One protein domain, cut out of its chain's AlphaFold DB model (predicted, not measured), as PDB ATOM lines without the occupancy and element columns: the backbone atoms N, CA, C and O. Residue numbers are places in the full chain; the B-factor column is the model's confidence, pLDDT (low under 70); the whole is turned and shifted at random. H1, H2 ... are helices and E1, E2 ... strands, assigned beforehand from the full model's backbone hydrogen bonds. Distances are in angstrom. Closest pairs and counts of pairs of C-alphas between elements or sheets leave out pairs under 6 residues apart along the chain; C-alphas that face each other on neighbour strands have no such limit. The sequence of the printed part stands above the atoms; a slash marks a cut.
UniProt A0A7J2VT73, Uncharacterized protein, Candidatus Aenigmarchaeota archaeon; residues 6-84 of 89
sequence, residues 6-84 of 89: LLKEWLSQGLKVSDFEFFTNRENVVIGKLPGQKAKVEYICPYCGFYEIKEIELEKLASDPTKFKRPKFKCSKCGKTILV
ATOM      1  N   LEU A   6      88.246 119.045 105.770       82.62
ATOM      2  CA  LEU A   6      87.285 119.704 106.657       82.62
ATOM      3  C   LEU A   6      87.202 118.990 108.010       82.62
ATOM      4  O   LEU A   6      87.299 119.628 109.054       82.62
ATOM      5  N   LEU A   7      87.097 117.656 107.997       81.56
ATOM      6  CA  LEU A   7      87.145 116.858 109.221       81.56
ATOM      7  C   LEU A   7      88.481 117.030 109.944       81.56
ATOM      8  O   LEU A   7      88.486 117.258 111.148       81.56
ATOM      9  N   LYS A   8      89.609 116.953 109.228       84.75
ATOM     10  CA  LYS A   8      90.941 117.134 109.829       84.75
ATOM     11  C   LYS A   8      91.103 118.529 110.446       84.75
ATOM     12  O   LYS A   8      91.626 118.630 111.550       84.75
ATOM     13  N   GLU A   9      90.626 119.578 109.777       84.50
ATOM     14  CA  GLU A   9      90.655 120.961 110.271       84.50
ATOM     15  C   GLU A   9      89.856 121.105 111.565       84.50
ATOM     16  O   GLU A   9      90.349 121.679 112.536       84.50
ATOM     17  N   TRP A  10      88.644 120.557 111.617       82.12
ATOM     18  CA  TRP A  10      87.835 120.625 112.828       82.12
ATOM     19  C   TRP A  10      88.403 119.784 113.970       82.12
ATOM     20  O   TRP A  10      88.473 120.262 115.101       82.12
ATOM     21  N   LEU A  11      88.865 118.563 113.689       84.31
ATOM     22  CA  LEU A  11      89.520 117.714 114.690       84.31
ATOM     23  C   LEU A  11      90.794 118.376 115.240       84.31
ATOM     24  O   LEU A  11      91.077 118.275 116.432       84.31
ATOM     25  N   SER A  12      91.533 119.110 114.402       85.44
ATOM     26  CA  SER A  12      92.712 119.876 114.823       85.44
ATOM     27  C   SER A  12      92.377 121.053 115.744       85.44
ATOM     28  O   SER A  12      93.266 121.529 116.445       85.44
ATOM     29  N   GLN A  13      91.126 121.521 115.768       82.56
ATOM     30  CA  GLN A  13      90.649 122.540 116.712       82.56
ATOM     31  C   GLN A  13      90.242 121.939 118.070       82.56
ATOM     32  O   GLN A  13      89.732 122.650 118.930       82.56
ATOM     33  N   GLY A  14      90.454 120.634 118.274       82.12
ATOM     34  CA  GLY A  14      90.088 119.928 119.503       82.12
ATOM     35  C   GLY A  14      88.615 119.518 119.576       82.12
ATOM     36  O   GLY A  14      88.178 119.003 120.602       82.12
ATOM     37  N   LEU A  15      87.858 119.717 118.494       82.88
ATOM     38  CA  LEU A  15      86.467 119.285 118.379       82.88
ATOM     39  C   LEU A  15      86.419 117.780 118.094       82.88
ATOM     40  O   LEU A  15      87.245 117.245 117.354       82.88
ATOM     41  N   LYS A  16      85.446 117.077 118.665       81.12
ATOM     42  CA  LYS A  16      85.220 115.645 118.447       81.12
ATOM     43  C   LYS A  16      84.192 115.435 117.351       81.12
ATOM     44  O   LYS A  16      83.324 116.266 117.128       81.12
ATOM     45  N   VAL A  17      84.219 114.257 116.725       77.62
ATOM     46  CA  VAL A  17      83.233 113.875 115.695       77.62
ATOM     47  C   VAL A  17      81.784 114.014 116.198       77.62
ATOM     48  O   VAL A  17      80.899 114.371 115.428       77.62
ATOM     49  N   SER A  18      81.553 113.776 117.492       80.50
ATOM     50  CA  SER A  18      80.256 113.938 118.162       80.50
ATOM     51  C   SER A  18      79.763 115.381 118.254       80.50
ATOM     52  O   SER A  18      78.571 115.593 118.441       80.50
ATOM     53  N   ASP A  19      80.659 116.360 118.139       82.31
ATOM     54  CA  ASP A  19      80.321 117.777 118.250       82.31
ATOM     55  C   ASP A  19      79.751 118.328 116.935       82.31
ATOM     56  O   ASP A  19      79.274 119.460 116.895       82.31
ATOM     57  N   PHE A  20      79.779 117.540 115.853       79.19
ATOM     58  CA  PHE A  20      79.282 117.948 114.543       79.19
ATOM     59  C   PHE A  20      77.946 117.289 114.207       79.19
ATOM     60  O   PHE A  20      77.756 116.079 114.346       79.19
ATOM     61  N   GLU A  21      77.049 118.075 113.624       82.25
ATOM     62  CA  GLU A  21      75.866 117.557 112.949       82.25
ATOM     63  C   GLU A  21      76.226 117.265 111.482       82.25
ATOM     64  O   GLU A  21      76.341 118.187 110.669       82.25
ATOM     65  N   PHE A  22      76.424 115.986 111.134       79.00
ATOM     66  CA  PHE A  22      76.663 115.562 109.748       79.00
ATOM     67  C   PHE A  22      75.359 115.342 108.986       79.00
ATOM     68  O   PHE A  22      74.503 114.560 109.389       79.00
ATOM     69  N   PHE A  23      75.263 115.959 107.812       78.25
ATOM     70  CA  PHE A  23      74.169 115.749 106.858       78.25
ATOM     71  C   PHE A  23      74.563 114.762 105.767       78.25
ATOM     72  O   PHE A  23      73.731 114.062 105.195       78.25
ATOM     73  N   THR A  24      75.848 114.726 105.426       78.44
ATOM     74  CA  THR A  24      76.411 113.783 104.465       78.44
ATOM     75  C   THR A  24      77.864 113.544 104.831       78.44
ATOM     76  O   THR A  24      78.618 114.488 105.019       78.44
ATOM     77  N   ASN A  25      78.272 112.284 104.909       75.12
ATOM     78  CA  ASN A  25      79.663 111.914 105.138       75.12
ATOM     79  C   ASN A  25      80.024 110.780 104.174       75.12
ATOM     80  O   ASN A  25      79.750 109.610 104.439       75.12
ATOM     81  N   ARG A  26      80.541 111.140 102.998       76.38
ATOM     82  CA  ARG A  26      80.968 110.224 101.932       76.38
ATOM     83  C   ARG A  26      82.412 110.529 101.550       76.38
ATOM     84  O   ARG A  26      82.973 111.541 101.947       76.38
ATOM     85  N   GLU A  27      83.018 109.656 100.754       70.94
ATOM     86  CA  GLU A  27      84.419 109.808 100.345       70.94
ATOM     87  C   GLU A  27      84.697 111.098  99.563       70.94
ATOM     88  O   GLU A  27      85.682 111.771  99.839       70.94
ATOM     89  N   ASN A  28      83.787 111.478  98.663       73.94
ATOM     90  CA  ASN A  28      83.949 112.634  97.774       73.94
ATOM     91  C   ASN A  28      83.151 113.874  98.211       73.94
ATOM     92  O   ASN A  28      83.164 114.894  97.519       73.94
ATOM     93  N   VAL A  29      82.407 113.772  99.318       81.31
ATOM     94  CA  VAL A  29      81.626 114.884  99.862       81.31
ATOM     95  C   VAL A  29      81.409 114.733 101.365       81.31
ATOM     96  O   VAL A  29      80.902 113.715 101.838       81.31
ATOM     97  N   VAL A  30      81.726 115.782 102.112       85.81
ATOM     98  CA  VAL A  30      81.420 115.887 103.540       85.81
ATOM     99  C   VAL A  30      80.631 117.161 103.763       85.81
ATOM    100  O   VAL A  30      81.051 118.236 103.356       85.81
ATOM    101  N   ILE A  31      79.467 117.036 104.389       85.94
ATOM    102  CA  ILE A  31      78.585 118.141 104.741       85.94
ATOM    103  C   ILE A  31      78.251 118.004 106.208       85.94
ATOM    104  O   ILE A  31      77.621 117.026 106.625       85.94
ATOM    105  N   GLY A  32      78.638 119.008 106.972       86.88
ATOM    106  CA  GLY A  32      78.361 119.071 108.392       86.88
ATOM    107  C   GLY A  32      78.296 120.506 108.872       86.88
ATOM    108  O   GLY A  32      78.652 121.439 108.151       86.88
ATOM    109  N   LYS A  33      77.835 120.688 110.097       87.31
ATOM    110  CA  LYS A  33      77.888 121.977 110.784       87.31
ATOM    111  C   LYS A  33      78.240 121.761 112.247       87.31
ATOM    112  O   LYS A  33      78.001 120.687 112.796       87.31
ATOM    113  N   LEU A  34      78.731 122.820 112.870       84.06
ATOM    114  CA  LEU A  34      78.774 122.924 114.321       84.06
ATOM    115  C   LEU A  34      77.453 123.505 114.848       84.06
ATOM    116  O   LEU A  34      76.801 124.276 114.132       84.06
ATOM    117  N   PRO A  35      77.057 123.180 116.090       80.25
ATOM    118  CA  PRO A  35      75.936 123.825 116.759       80.25
ATOM    119  C   PRO A  35      76.068 125.353 116.698       80.25
ATOM    120  O   PRO A  35      77.107 125.914 117.036       80.25
ATOM    121  N   GLY A  36      75.024 126.029 116.213       80.69
ATOM    122  CA  GLY A  36      75.008 127.490 116.064       80.69
ATOM    123  C   GLY A  36      75.801 128.053 114.874       80.69
ATOM    124  O   GLY A  36      75.775 129.264 114.668       80.69
ATOM    125  N   GLN A  37      76.460 127.218 114.063       84.00
ATOM    126  CA  GLN A  37      77.172 127.653 112.857       84.00
ATOM    127  C   GLN A  37      76.433 127.274 111.570       84.00
ATOM    128  O   GLN A  37      75.581 126.379 111.536       84.00
ATOM    129  N   LYS A  38      76.791 127.958 110.476       85.19
ATOM    130  CA  LYS A  38      76.372 127.571 109.127       85.19
ATOM    131  C   LYS A  38      77.010 126.237 108.748       85.19
ATOM    132  O   LYS A  38      78.083 125.875 109.232       85.19
ATOM    133  N   ALA A  39      76.340 125.492 107.876       87.06
ATOM    134  CA  ALA A  39      76.897 124.246 107.384       87.06
ATOM    135  C   ALA A  39      78.054 124.512 106.433       87.06
ATOM    136  O   ALA A  39      78.013 125.441 105.632       87.06
ATOM    137  N   LYS A  40      79.076 123.669 106.508       89.19
ATOM    138  CA  LYS A  40      80.179 123.631 105.557       89.19
ATOM    139  C   LYS A  40      80.071 122.371 104.718       89.19
ATOM    140  O   LYS A  40      79.667 121.312 105.202       89.19
ATOM    141  N   VAL A  41      80.441 122.501 103.453       87.94
ATOM    142  CA  VAL A  41      80.630 121.392 102.528       87.94
ATOM    143  C   VAL A  41      82.075 121.358 102.075       87.94
ATOM    144  O   VAL A  41      82.624 122.375 101.663       87.94
ATOM    145  N   GLU A  42      82.662 120.175 102.118       90.12
ATOM    146  CA  GLU A  42      83.857 119.806 101.378       90.12
ATOM    147  C   GLU A  42      83.431 118.908 100.224       90.12
ATOM    148  O   GLU A  42      82.743 117.909 100.438       90.12
ATOM    149  N   TYR A  43      83.813 119.258  99.001       87.50
ATOM    150  CA  TYR A  43      83.488 118.456  97.826       87.50
ATOM    151  C   TYR A  43      84.527 118.630  96.721       87.50
ATOM    152  O   TYR A  43      85.238 119.633  96.645       87.50
ATOM    153  N   ILE A  44      84.560 117.652  95.818       87.00
ATOM    154  CA  ILE A  44      85.227 117.771  94.521       87.00
ATOM    155  C   ILE A  44      84.144 117.954  93.462       87.00
ATOM    156  O   ILE A  44      83.232 117.136  93.337       87.00
ATOM    157  N   CYS A  45      84.218 119.044  92.701       86.06
ATOM    158  CA  CYS A  45      83.259 119.340  91.651       86.06
ATOM    159  C   CYS A  45      83.315 118.250  90.566       86.06
ATOM    160  O   CYS A  45      84.330 118.142  89.879       86.06
ATOM    161  N   PRO A  46      82.225 117.499  90.322       83.56
ATOM    162  CA  PRO A  46      82.220 116.410  89.344       83.56
ATOM    163  C   PRO A  46      82.344 116.900  87.894       83.56
ATOM    164  O   PRO A  46      82.613 116.112  86.997       83.56
ATOM    165  N   TYR A  47      82.135 118.197  87.645       85.81
ATOM    166  CA  TYR A  47      82.177 118.763  86.299       85.81
ATOM    167  C   TYR A  47      83.542 119.318  85.898       85.81
ATOM    168  O   TYR A  47      83.866 119.313  84.717       85.81
ATOM    169  N   CYS A  48      84.297 119.878  86.844       87.25
ATOM    170  CA  CYS A  48      85.579 120.534  86.561       87.25
ATOM    171  C   CYS A  48      86.729 120.048  87.453       87.25
ATOM    172  O   CYS A  48      87.818 120.611  87.387       87.25
ATOM    173  N   GLY A  49      86.484 119.058  88.319       86.56
ATOM    174  CA  GLY A  49      87.470 118.509  89.253       86.56
ATOM    175  C   GLY A  49      87.898 119.471  90.362       86.56
ATOM    176  O   GLY A  49      88.851 119.191  91.079       86.56
ATOM    177  N   PHE A  50      87.241 120.628  90.503       88.69
ATOM    178  CA  PHE A  50      87.635 121.628  91.489       88.69
ATOM    179  C   PHE A  50      87.303 121.176  92.904       88.69
ATOM    180  O   PHE A  50      86.138 120.973  93.233       88.69
ATOM    181  N   TYR A  51      88.333 121.054  93.727       88.75
ATOM    182  CA  TYR A  51      88.194 120.830  95.153       88.75
ATOM    183  C   TYR A  51      87.889 122.146  95.870       88.75
ATOM    184  O   TYR A  51      88.593 123.137  95.669       88.75
ATOM    185  N   GLU A  52      86.871 122.145  96.724       88.19
ATOM    186  CA  GLU A  52      86.481 123.326  97.486       88.19
ATOM    187  C   GLU A  52      85.881 122.955  98.845       88.19
ATOM    188  O   GLU A  52      85.116 121.995  98.970       88.19
ATOM    189  N   ILE A  53      86.194 123.782  99.845       90.00
ATOM    190  CA  ILE A  53      85.484 123.842 101.119       90.00
ATOM    191  C   ILE A  53      84.764 125.184 101.183       90.00
ATOM    192  O   ILE A  53      85.393 126.229 101.019       90.00
ATOM    193  N   LYS A  54      83.455 125.173 101.426       88.12
ATOM    194  CA  LYS A  54      82.653 126.400 101.515       88.12
ATOM    195  C   LYS A  54      81.478 126.254 102.459       88.12
ATOM    196  O   LYS A  54      81.010 125.150 102.724       88.12
ATOM    197  N   GLU A  55      80.967 127.383 102.925       89.38
ATOM    198  CA  GLU A  55      79.703 127.424 103.647       89.38
ATOM    199  C   GLU A  55      78.527 127.250 102.680       89.38
ATOM    200  O   GLU A  55      78.529 127.754 101.550       89.38
ATOM    201  N   ILE A  56      77.517 126.512 103.126       86.62
ATOM    202  CA  ILE A  56      76.258 126.314 102.424       86.62
ATOM    203  C   ILE A  56      75.090 126.504 103.377       86.62
ATOM    204  O   ILE A  56      75.162 126.231 104.575       86.62
ATOM    205  N   GLU A  57      73.982 126.954 102.808       81.38
ATOM    206  CA  GLU A  57      72.729 127.046 103.528       81.38
ATOM    207  C   GLU A  57      71.967 125.729 103.383       81.38
ATOM    208  O   GLU A  57      71.777 125.213 102.279       81.38
ATOM    209  N   LEU A  58      71.568 125.162 104.517       76.00
ATOM    210  CA  LEU A  58      70.743 123.966 104.550       76.00
ATOM    211  C   LEU A  58      69.305 124.373 104.816       76.00
ATOM    212  O   LEU A  58      68.961 124.824 105.906       76.00
ATOM    213  N   GLU A  59      68.457 124.173 103.817       72.44
ATOM    214  CA  GLU A  59      67.019 124.321 103.982       72.44
ATOM    215  C   GLU A  59      66.459 123.080 104.694       72.44
ATOM    216  O   GLU A  59      66.757 121.945 104.314       72.44
ATOM    217  N   LYS A  60      65.608 123.265 105.707       69.38
ATOM    218  CA  LYS A  60      64.799 122.161 106.245       69.38
ATOM    219  C   LYS A  60      63.704 121.777 105.247       69.38
ATOM    220  O   LYS A  60      63.237 122.609 104.464       69.38
ATOM    221  N   LEU A  61      63.293 120.512 105.243       69.56
ATOM    222  CA  LEU A  61      62.128 120.084 104.473       69.56
ATOM    223  C   LEU A  61      60.876 120.725 105.076       69.56
ATOM    224  O   LEU A  61      60.576 120.535 106.248       69.56
ATOM    225  N   ALA A  62      60.127 121.466 104.257       66.88
ATOM    226  CA  ALA A  62      58.874 122.091 104.684       66.88
ATOM    227  C   ALA A  62      57.838 121.052 105.154       66.88
ATOM    228  O   ALA A  62      57.040 121.331 106.038       66.88
ATOM    229  N   SER A  63      57.883 119.846 104.578       72.88
ATOM    230  CA  SER A  63      57.004 118.729 104.936       72.88
ATOM    231  C   SER A  63      57.428 117.996 106.213       72.88
ATOM    232  O   SER A  63      56.615 117.287 106.790       72.88
ATOM    233  N   ASP A  64      58.693 118.116 106.628       66.38
ATOM    234  CA  ASP A  64      59.230 117.428 107.804       66.38
ATOM    235  C   ASP A  64      60.434 118.214 108.366       66.38
ATOM    236  O   ASP A  64      61.550 118.090 107.848       66.38
ATOM    237  N   PRO A  65      60.247 119.017 109.430       64.25
ATOM    238  CA  PRO A  65      61.299 119.856 110.002       64.25
ATOM    239  C   PRO A  65      62.410 119.059 110.705       64.25
ATOM    240  O   PRO A  65      63.412 119.656 111.117       64.25
ATOM    241  N   THR A  66      62.252 117.736 110.842       64.56
ATOM    242  CA  THR A  66      63.301 116.830 111.334       64.56
ATOM    243  C   THR A  66      64.276 116.420 110.230       64.56
ATOM    244  O   THR A  66      65.383 115.969 110.521       64.56
ATOM    245  N   LYS A  67      63.909 116.621 108.957       62.91
ATOM    246  CA  LYS A  67      64.729 116.275 107.794       62.91
ATOM    247  C   LYS A  67      65.203 117.531 107.069       62.91
ATOM    248  O   LYS A  67      64.481 118.512 106.906       62.91
ATOM    249  N   PHE A  68      66.432 117.487 106.574       67.81
ATOM    250  CA  PHE A  68      66.983 118.554 105.746       67.81
ATOM    251  C   PHE A  68      66.705 118.264 104.271       67.81
ATOM    252  O   PHE A  68      66.766 117.110 103.835       67.81
ATOM    253  N   LYS A  69      66.387 119.305 103.488       69.06
ATOM    254  CA  LYS A  69      66.378 119.190 102.027       69.06
ATOM    255  C   LYS A  69      67.772 118.788 101.566       69.06
ATOM    256  O   LYS A  69      68.784 119.114 102.188       69.06
ATOM    257  N   ARG A  70      67.807 118.104 100.426       72.62
ATOM    258  CA  ARG A  70      69.056 117.738  99.763       72.62
ATOM    259  C   ARG A  70      69.893 119.003  99.534       72.62
ATOM    260  O   ARG A  70      69.374 119.947  98.930       72.62
ATOM    261  N   PRO A  71      71.151 119.038 100.002       75.94
ATOM    262  CA  PRO A  71      72.007 120.194  99.807       75.94
ATOM    263  C   PRO A  71      72.174 120.489  98.314       75.94
ATOM    264  O   PRO A  71      72.522 119.605  97.526       75.94
ATOM    265  N   LYS A  72      71.923 121.741  97.933       81.75
ATOM    266  CA  LYS A  72      72.157 122.267  96.586       81.75
ATOM    267  C   LYS A  72      73.102 123.457  96.705       81.75
ATOM    268  O   LYS A  72      72.862 124.363  97.497       81.75
ATOM    269  N   PHE A  73      74.180 123.470  95.936       86.00
ATOM    270  CA  PHE A  73      75.118 124.593  95.940       86.00
ATOM    271  C   PHE A  73      75.784 124.745  94.581       86.00
ATOM    272  O   PHE A  73      75.923 123.784  93.838       86.00
ATOM    273  N   LYS A  74      76.203 125.961  94.231       88.19
ATOM    274  CA  LYS A  74      76.954 126.204  92.992       88.19
ATOM    275  C   LYS A  74      78.444 126.007  93.222       88.19
ATOM    276  O   LYS A  74      78.955 126.414  94.267       88.19
ATOM    277  N   CYS A  75      79.130 125.422  92.249       88.50
ATOM    278  CA  CYS A  75      80.582 125.381  92.247       88.50
ATOM    279  C   CYS A  75      81.144 126.782  92.011       88.50
ATOM    280  O   CYS A  75      80.780 127.419  91.022       88.50
ATOM    281  N   SER A  76      82.046 127.249  92.874       89.19
ATOM    282  CA  SER A  76      82.593 128.607  92.759       89.19
ATOM    283  C   SER A  76      83.516 128.785  91.552       89.19
ATOM    284  O   SER A  76      83.699 129.904  91.090       89.19
ATOM    285  N   LYS A  77      84.059 127.691  90.991       90.25
ATOM    286  CA  LYS A  77      84.928 127.746  89.803       90.25
ATOM    287  C   LYS A  77      84.162 127.715  88.482       90.25
ATOM    288  O   LYS A  77      84.455 128.501  87.592       90.25
ATOM    289  N   CYS A  78      83.223 126.782  88.314       89.44
ATOM    290  CA  CYS A  78      82.519 126.592  87.035       89.44
ATOM    291  C   CYS A  78      81.062 127.074  87.041       89.44
ATOM    292  O   CYS A  78      80.376 126.931  86.034       89.44
ATOM    293  N   GLY A  79      80.555 127.572  88.171       87.75
ATOM    294  CA  GLY A  79      79.185 128.077  88.318       87.75
ATOM    295  C   GLY A  79      78.086 127.009  88.263       87.75
ATOM    296  O   GLY A  79      76.926 127.319  88.535       87.75
ATOM    297  N   LYS A  80      78.423 125.751  87.939       87.19
ATOM    298  CA  LYS A  80      77.453 124.656  87.834       87.19
ATOM    299  C   LYS A  80      76.842 124.327  89.189       87.19
ATOM    300  O   LYS A  80      77.538 124.268  90.204       87.19
ATOM    301  N   THR A  81      75.538 124.076  89.186       86.94
ATOM    302  CA  THR A  81      74.805 123.627  90.367       86.94
ATOM    303  C   THR A  81      75.149 122.173  90.665       86.94
ATOM    304  O   THR A  81      74.942 121.291  89.837       86.94
ATOM    305  N   ILE A  82      75.667 121.932  91.861       82.56
ATOM    306  CA  ILE A  82      75.885 120.616  92.438       82.56
ATOM    307  C   ILE A  82      74.653 120.272  93.263       82.56
ATOM    308  O   ILE A  82      74.326 120.944  94.245       82.56
ATOM    309  N   LEU A  83      73.961 119.225  92.831       77.12
ATOM    310  CA  LEU A  83      72.891 118.600  93.588       77.12
ATOM    311  C   LEU A  83      73.488 117.401  94.310       77.12
ATOM    312  O   LEU A  83      73.975 116.462  93.677       77.12
ATOM    313  N   VAL A  84      73.438 117.405  95.639       72.88
ATOM    314  CA  VAL A  84      73.849 116.253  96.448       72.88
ATOM    315  C   VAL A  84      72.698 115.245  96.475       72.88
ATOM    316  O   VAL A  84      72.128 114.927  97.512       72.88
TER     317      VAL A  84
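This is residues 6 to 84 of the 89 residues of an uncharacterized protein of Candidatus Aenigmarchaeota archaeon (UniProt A0A7J2VT73). A twisted sheet of four strands in a meander, E1 to E4, makes the core, with the short helix H1 reaching one side of it by its first residues. Away from H1, residues 57 to 71 loop out from the sheet and fold back, with E5 near the tip, and lead into a small hairpin, E6 and E7, whose turn comes beside the turn between E3 and E4. The printed part has 79 residues with one named helix and seven named strands, in the order H1 E1 E2 E3 E4 E5 E6 E7, and its class is mostly strand. The larger sheet has the order E1, E2, E3, E4, and both it and the sheet of E6 and E7 are antiparallel. The whole is compact, with a radius of gyration of the C-alphas of 12.9 A and spans of 36 by 33 by 19 A.

H1, residues 6 to 12, begins at C-alpha 6 (87.285, 119.704, 106.657) and is 9.8 A long. E1, residues 21 to 25, is 10.4 A long, and E2, residues 29 to 33, is 13.5 A. E3, residues 39 to 44, is 16.6 A, and E4, residues 51 to 56, is 15.0 A, ending at C-alpha 56 (76.258, 126.314, 102.424). E5, residues 64 to 68, is 8.1 A. E6, residues 72 to 74, is 7.2 A, and E7, residues 81 to 83, is 6.3 A, ending at C-alpha 83 (72.891, 118.600, 93.588).

H1 is on the sheet of E1 to E4 but only grazes it, with residues 6 to 7; its closest C-alphas to E3 are those of Leu 6 and Glu 42, 6.3 A apart. In H1 every O i to N i+4 pair is within hydrogen-bond range. The sheet is a meander, each strand the antiparallel neighbour of the one before, and is twisted, with C-alphas up to 4.4 A off its best plane. E1 and E2 form a hairpin at 177 degrees, with N 23 and O 31 within hydrogen-bond range at 2.8 A. E2 and E3 form a hairpin at 169 degrees, with N 40 and O 32 at 2.8 A. E3 and E4 form a hairpin at 158 degrees, with N 41 and O 54 at 2.8 A. E5 pairs with no named strand; the closest C-alphas of E1 and E5 are those of Phe 23 and Phe 68, 7.8 A apart. E6 and E7 form a hairpin at 154 degrees, with N 82 and O 73 at 2.7 A. The closest C-alphas of E4 and E6 are those of Ile 56 and Phe 73, 6.8 A apart, while E7 and E4 are apart.

The two C-alphas farthest apart are those of Ser 12 and Ser 63, 37.1 A. The printed part has no cut, and no link is long. The mean pLDDT of the printed part is 81.4; residues 60 to 62 and 64 to 69 of the model are under 70.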